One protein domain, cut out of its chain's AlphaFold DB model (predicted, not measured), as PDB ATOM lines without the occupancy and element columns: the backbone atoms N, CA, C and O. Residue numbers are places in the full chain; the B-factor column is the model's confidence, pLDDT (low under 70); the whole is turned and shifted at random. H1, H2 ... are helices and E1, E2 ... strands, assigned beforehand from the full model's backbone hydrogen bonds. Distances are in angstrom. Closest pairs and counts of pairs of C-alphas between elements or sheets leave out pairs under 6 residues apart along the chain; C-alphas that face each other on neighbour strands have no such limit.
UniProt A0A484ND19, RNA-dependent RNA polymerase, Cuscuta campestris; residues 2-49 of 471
ATOM      1  N   GLY A   2     -20.921 -12.701 -22.860       38.84
ATOM      2  CA  GLY A   2     -22.197 -12.667 -23.568       38.84
ATOM      3  C   GLY A   2     -23.216 -13.673 -23.049       38.84
ATOM      4  O   GLY A   2     -22.868 -14.796 -22.699       38.84
ATOM      5  N   ASN A   3     -24.483 -13.270 -23.076       40.75
ATOM      6  CA  ASN A   3     -25.617 -14.163 -22.904       40.75
ATOM      7  C   ASN A   3     -26.373 -14.238 -24.241       40.75
ATOM      8  O   ASN A   3     -27.475 -13.720 -24.385       40.75
ATOM      9  N   ASN A   4     -25.742 -14.847 -25.254       48.28
ATOM     10  CA  ASN A   4     -26.426 -15.284 -26.478       48.28
ATOM     11  C   ASN A   4     -27.226 -16.554 -26.142       48.28
ATOM     12  O   ASN A   4     -26.862 -17.670 -26.517       48.28
ATOM     13  N   GLY A   5     -28.284 -16.391 -25.350       57.47
ATOM     14  CA  GLY A   5     -29.192 -17.475 -25.005       57.47
ATOM     15  C   GLY A   5     -29.987 -17.882 -26.240       57.47
ATOM     16  O   GLY A   5     -30.875 -17.154 -26.674       57.47
ATOM     17  N   ARG A   6     -29.675 -19.043 -26.825       66.75
ATOM     18  CA  ARG A   6     -30.530 -19.662 -27.845       66.75
ATOM     19  C   ARG A   6     -31.893 -19.950 -27.210       66.75
ATOM     20  O   ARG A   6     -31.967 -20.716 -26.251       66.75
ATOM     21  N   ALA A   7     -32.956 -19.345 -27.735       74.69
ATOM     22  CA  ALA A   7     -34.313 -19.681 -27.326       74.69
ATOM     23  C   ALA A   7     -34.634 -21.123 -27.752       74.69
ATOM     24  O   ALA A   7     -34.324 -21.525 -28.874       74.69
ATOM     25  N   TYR A   8     -35.242 -21.902 -26.859       79.31
ATOM     26  CA  TYR A   8     -35.687 -23.263 -27.145       79.31
ATOM     27  C   TYR A   8     -37.160 -23.421 -26.770       79.31
ATOM     28  O   TYR A   8     -37.637 -22.826 -25.805       79.31
ATOM     29  N   ALA A   9     -37.873 -24.251 -27.526       76.19
ATOM     30  CA  ALA A   9     -39.242 -24.648 -27.240       76.19
ATOM     31  C   ALA A   9     -39.392 -26.148 -27.506       76.19
ATOM     32  O   ALA A   9     -38.750 -26.691 -28.406       76.19
ATOM     33  N   LYS A  10     -40.241 -26.820 -26.725       78.06
ATOM     34  CA  LYS A  10     -40.739 -28.156 -27.066       78.06
ATOM     35  C   LYS A  10     -42.084 -27.979 -27.768       78.06
ATOM     36  O   LYS A  10     -42.927 -27.234 -27.275       78.06
ATOM     37  N   VAL A  11     -42.281 -28.656 -28.897       76.25
ATOM     38  CA  VAL A  11     -43.527 -28.611 -29.678       76.25
ATOM     39  C   VAL A  11     -43.999 -30.039 -29.921       76.25
ATOM     40  O   VAL A  11     -43.232 -30.862 -30.410       76.25
ATOM     41  N   GLN A  12     -45.253 -30.328 -29.577       74.69
ATOM     42  CA  GLN A  12     -45.890 -31.622 -29.814       74.69
ATOM     43  C   GLN A  12     -46.853 -31.502 -30.998       74.69
ATOM     44  O   GLN A  12     -47.732 -30.641 -31.010       74.69
ATOM     45  N   PHE A  13     -46.673 -32.360 -32.001       75.38
ATOM     46  CA  PHE A  13     -47.485 -32.371 -33.215       75.38
ATOM     47  C   PHE A  13     -48.646 -33.364 -33.102       75.38
ATOM     48  O   PHE A  13     -48.580 -34.333 -32.357       75.38
ATOM     49  N   ALA A  14     -49.712 -33.129 -33.872       61.81
ATOM     50  CA  ALA A  14     -50.902 -33.984 -33.867       61.81
ATOM     51  C   ALA A  14     -50.703 -35.343 -34.554       61.81
ATOM     52  O   ALA A  14     -51.483 -36.261 -34.338       61.81
ATOM     53  N   THR A  15     -49.717 -35.436 -35.444       71.88
ATOM     54  CA  THR A  15     -49.374 -36.648 -36.188       71.88
ATOM     55  C   THR A  15     -47.864 -36.704 -36.375       71.88
ATOM     56  O   THR A  15     -47.235 -35.654 -36.549       71.88
ATOM     57  N   ASN A  16     -47.296 -37.912 -36.418       77.50
ATOM     58  CA  ASN A  16     -45.864 -38.113 -36.681       77.50
ATOM     59  C   ASN A  16     -45.446 -37.475 -38.013       77.50
ATOM     60  O   ASN A  16     -44.477 -36.728 -38.056       77.50
ATOM     61  N   ASN A  17     -46.274 -37.615 -39.053       80.56
ATOM     62  CA  ASN A  17     -46.046 -37.000 -40.366       80.56
ATOM     63  C   ASN A  17     -45.877 -35.465 -40.290       80.56
ATOM     64  O   ASN A  17     -45.092 -34.871 -41.021       80.56
ATOM     65  N   SER A  18     -46.593 -34.785 -39.386       81.44
ATOM     66  CA  SER A  18     -46.428 -33.333 -39.215       81.44
ATOM     67  C   SER A  18     -45.080 -32.980 -38.576       81.44
ATOM     68  O   SER A  18     -44.457 -31.999 -38.984       81.44
ATOM     69  N   ALA A  19     -44.617 -33.780 -37.611       83.38
ATOM     70  CA  ALA A  19     -43.301 -33.610 -36.992       83.38
ATOM     71  C   ALA A  19     -42.175 -33.908 -37.997       83.38
ATOM     72  O   ALA A  19     -41.261 -33.100 -38.161       83.38
ATOM     73  N   GLU A  20     -42.296 -35.014 -38.734       85.38
ATOM     74  CA  GLU A  20     -41.373 -35.427 -39.797       85.38
ATOM     75  C   GLU A  20     -41.227 -34.348 -40.873       85.38
ATOM     76  O   GLU A  20     -40.111 -34.033 -41.280       85.38
ATOM     77  N   LYS A  21     -42.332 -33.710 -41.289       86.44
ATOM     78  CA  LYS A  21     -42.295 -32.592 -42.246       86.44
ATOM     79  C   LYS A  21     -41.457 -31.419 -41.744       86.44
ATOM     80  O   LYS A  21     -40.680 -30.868 -42.518       86.44
ATOM     81  N   ILE A  22     -41.593 -31.031 -40.475       84.81
ATOM     82  CA  ILE A  22     -40.809 -29.926 -39.906       84.81
ATOM     83  C   ILE A  22     -39.332 -30.306 -39.788       84.81
ATOM     84  O   ILE A  22     -38.478 -29.517 -40.191       84.81
ATOM     85  N   ILE A  23     -39.025 -31.518 -39.317       86.12
ATOM     86  CA  ILE A  23     -37.648 -32.036 -39.261       86.12
ATOM     87  C   ILE A  23     -37.025 -32.053 -40.665       86.12
ATOM     88  O   ILE A  23     -35.907 -31.574 -40.860       86.12
ATOM     89  N   ALA A  24     -37.767 -32.528 -41.667       84.44
ATOM     90  CA  ALA A  24     -37.320 -32.556 -43.053       84.44
ATOM     91  C   ALA A  24     -37.076 -31.150 -43.613       84.44
ATOM     92  O   ALA A  24     -36.092 -30.950 -44.320       84.44
ATOM     93  N   LEU A  25     -37.937 -30.174 -43.303       85.19
ATOM     94  CA  LEU A  25     -37.776 -28.785 -43.748       85.19
ATOM     95  C   LEU A  25     -36.559 -28.107 -43.109       85.19
ATOM     96  O   LEU A  25     -35.834 -27.399 -43.802       85.19
ATOM     97  N   VAL A  26     -36.303 -28.355 -41.823       85.88
ATOM     98  CA  VAL A  26     -35.130 -27.817 -41.117       85.88
ATOM     99  C   VAL A  26     -33.822 -28.400 -41.665       85.88
ATOM    100  O   VAL A  26     -32.835 -27.680 -41.771       85.88
ATOM    101  N   ASN A  27     -33.824 -29.671 -42.073       81.00
ATOM    102  CA  ASN A  27     -32.638 -30.362 -42.593       81.00
ATOM    103  C   ASN A  27     -32.353 -30.107 -44.088       81.00
ATOM    104  O   ASN A  27     -31.388 -30.652 -44.631       81.00
ATOM    105  N   ARG A  28     -33.166 -29.302 -44.789       82.31
ATOM    106  CA  ARG A  28     -32.865 -28.889 -46.174       82.31
ATOM    107  C   ARG A  28     -31.671 -27.935 -46.205       82.31
ATOM    108  O   ARG A  28     -31.428 -27.209 -45.249       82.31
ATOM    109  N   ARG A  29     -30.971 -27.873 -47.346       64.69
ATOM    110  CA  ARG A  29     -29.804 -26.985 -47.558       64.69
ATOM    111  C   ARG A  29     -30.069 -25.507 -47.247       64.69
ATOM    112  O   ARG A  29     -29.145 -24.813 -46.848       64.69
ATOM    113  N   GLU A  30     -31.298 -25.043 -47.442       72.25
ATOM    114  CA  GLU A  30     -31.705 -23.650 -47.201       72.25
ATOM    115  C   GLU A  30     -32.116 -23.394 -45.739       72.25
ATOM    116  O   GLU A  30     -32.137 -22.248 -45.294       72.25
ATOM    117  N   GLY A  31     -32.390 -24.459 -44.972       73.81
ATOM    118  CA  GLY A  31     -32.907 -24.393 -43.608       73.81
ATOM    119  C   GLY A  31     -34.258 -23.674 -43.491       73.81
ATOM    120  O   GLY A  31     -34.809 -23.133 -44.447       73.81
ATOM    121  N   LEU A  32     -34.808 -23.649 -42.278       80.44
ATOM    122  CA  LEU A  32     -35.933 -22.779 -41.928       80.44
ATOM    123  C   LEU A  32     -35.369 -21.533 -41.243       80.44
ATOM    124  O   LEU A  32     -34.929 -21.594 -40.093       80.44
ATOM    125  N   CYS A  33     -35.352 -20.411 -41.960       79.44
ATOM    126  CA  CYS A  33     -34.841 -19.138 -41.461       79.44
ATOM    127  C   CYS A  33     -35.910 -18.037 -41.494       79.44
ATOM    128  O   CYS A  33     -36.783 -18.007 -42.359       79.44
ATOM    129  N   TYR A  34     -35.838 -17.127 -40.521       78.50
ATOM    130  CA  TYR A  34     -36.630 -15.899 -40.482       78.50
ATOM    131  C   TYR A  34     -35.727 -14.743 -40.049       78.50
ATOM    132  O   TYR A  34     -35.217 -14.722 -38.925       78.50
ATOM    133  N   GLY A  35     -35.485 -13.792 -40.955       81.44
ATOM    134  CA  GLY A  35     -34.478 -12.749 -40.754       81.44
ATOM    135  C   GLY A  35     -33.085 -13.350 -40.534       81.44
ATOM    136  O   GLY A  35     -32.624 -14.160 -41.330       81.44
ATOM    137  N   SER A  36     -32.423 -12.980 -39.435       79.88
ATOM    138  CA  SER A  36     -31.109 -13.511 -39.035       79.88
ATOM    139  C   SER A  36     -31.179 -14.734 -38.107       79.88
ATOM    140  O   SER A  36     -30.168 -15.115 -37.513       79.88
ATOM    141  N   SER A  37     -32.365 -15.319 -37.925       78.62
ATOM    142  CA  SER A  37     -32.596 -16.439 -37.008       78.62
ATOM    143  C   SER A  37     -32.790 -17.751 -37.767       78.62
ATOM    144  O   SER A  37     -33.549 -17.812 -38.734       78.62
ATOM    145  N   PHE A  38     -32.130 -18.809 -37.287       81.50
ATOM    146  CA  PHE A  38     -32.171 -20.161 -37.849       81.50
ATOM    147  C   PHE A  38     -32.891 -21.098 -36.883       81.50
ATOM    148  O   PHE A  38     -32.554 -21.153 -35.697       81.50
ATOM    149  N   LEU A  39     -33.876 -21.837 -37.388       84.62
ATOM    150  CA  LEU A  39     -34.580 -22.850 -36.617       84.62
ATOM    151  C   LEU A  39     -33.818 -24.175 -36.698       84.62
ATOM    152  O   LEU A  39     -33.620 -24.701 -37.786       84.62
ATOM    153  N   ASN A  40     -33.460 -24.737 -35.544       83.44
ATOM    154  CA  ASN A  40     -32.988 -26.116 -35.425       83.44
ATOM    155  C   ASN A  40     -34.055 -26.949 -34.712       83.44
ATOM    156  O   ASN A  40     -34.592 -26.520 -33.690       83.44
ATOM    157  N   ALA A  41     -34.335 -28.146 -35.220       85.75
ATOM    158  CA  ALA A  41     -35.308 -29.068 -34.651       85.75
ATOM    159  C   ALA A  41     -34.680 -30.455 -34.494       85.75
ATOM    160  O   ALA A  41     -33.899 -30.896 -35.332       85.75
ATOM    161  N   ARG A  42     -35.024 -31.133 -33.402       83.69
ATOM    162  CA  ARG A  42     -34.655 -32.525 -33.134       83.69
ATOM    163  C   ARG A  42     -35.860 -33.248 -32.564       83.69
ATOM    164  O   ARG A  42     -36.678 -32.624 -31.884       83.69
ATOM    165  N   GLU A  43     -35.945 -34.541 -32.830       82.75
ATOM    166  CA  GLU A  43     -36.971 -35.386 -32.237       82.75
ATOM    167  C   GLU A  43     -36.783 -35.475 -30.714       82.75
ATOM    168  O   GLU A  43     -35.675 -35.329 -30.187       82.75
ATOM    169  N   SER A  44     -37.889 -35.645 -29.992       78.31
ATOM    170  CA  SER A  44     -37.893 -35.792 -28.543       78.31
ATOM    171  C   SER A  44     -38.851 -36.909 -28.163       78.31
ATOM    172  O   SER A  44     -40.022 -36.856 -28.515       78.31
ATOM    173  N   GLU A  45     -38.356 -37.878 -27.396       65.88
ATOM    174  CA  GLU A  45     -39.139 -39.028 -26.915       65.88
ATOM    175  C   GLU A  45     -40.085 -38.674 -25.753       65.88
ATOM    176  O   GLU A  45     -40.895 -39.487 -25.321       65.88
ATOM    177  N   THR A  46     -39.998 -37.448 -25.224       62.16
ATOM    178  CA  THR A  46     -40.871 -36.980 -24.143       62.16
ATOM    179  C   THR A  46     -42.076 -36.246 -24.714       62.16
ATOM    180  O   THR A  46     -41.922 -35.132 -25.226       62.16
ATOM    181  N   TYR A  47     -43.268 -36.823 -24.561       56.78
ATOM    182  CA  TYR A  47     -44.524 -36.102 -24.765       56.78
ATOM    183  C   TYR A  47     -44.612 -34.913 -23.797       56.78
ATOM    184  O   TYR A  47     -44.228 -35.018 -22.632       56.78
ATOM    185  N   ILE A  48     -45.090 -33.761 -24.277       63.19
ATOM    186  CA  ILE A  48     -45.341 -32.593 -23.414       63.19
ATOM    187  C   ILE A  48     -46.650 -32.804 -22.648       63.19
ATOM    188  O   ILE A  48     -46.763 -32.437 -21.482       63.19
ATOM    189  N   VAL A  49     -47.620 -33.424 -23.316       57.09
ATOM    190  CA  VAL A  49     -48.868 -33.932 -22.754       57.09
ATOM    191  C   VAL A  49     -49.025 -35.352 -23.281       57.09
ATOM    192  O   VAL A  49     -48.960 -35.556 -24.494       57.09
TER     193      VAL A  49
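This is residues 2 to 49 of the 471 residues of the protein "RNA-dependent RNA polymerase" of Cuscuta campestris (UniProt A0A484ND19). With little regular structure, this is a loose, flat loop of chain: helix H1 and the small hairpin E1 and E2 follow one another in a row, and the long stretch of residues 2 to 15, with no named element, leads into the first end of H1 at residue 16, its early part lying away from that row. After E2, residues 40 to 49 run back from the hairpin. The printed part has 48 residues, 17 of them in named elements, in the order H1, E1, E2; the class is mixed and the two-stranded sheet antiparallel. The radius of gyration of the C-alphas is 12.4 A, and the spans are 35 by 25 by 14 A, only just flat.

H1, residues 16 to 26, begins at C-alpha 16 (-45.864, -38.113, -36.681) and measures 15.5 A. E1 is residues 32 to 34; E2, residues 37 to 39, ends at C-alpha 39 (-34.580, -22.850, -36.617).

In H1 every O i to N i+4 pair is within hydrogen-bond range. The closest C-alphas of H1 and E1 are those of Val 26 and Leu 32, 5.2 A apart. The hairpin E1 and E2 is antiparallel at 153 degrees, with N 39 and O 32 at 2.9 A.

The printed part has no cut, and both links are tight. The C-alphas of Gly 2 and Thr 15, the two farthest apart, are 38.4 A apart. Confidence is under 70 at residues 2 to 6, 14, 29 and 45 to 49.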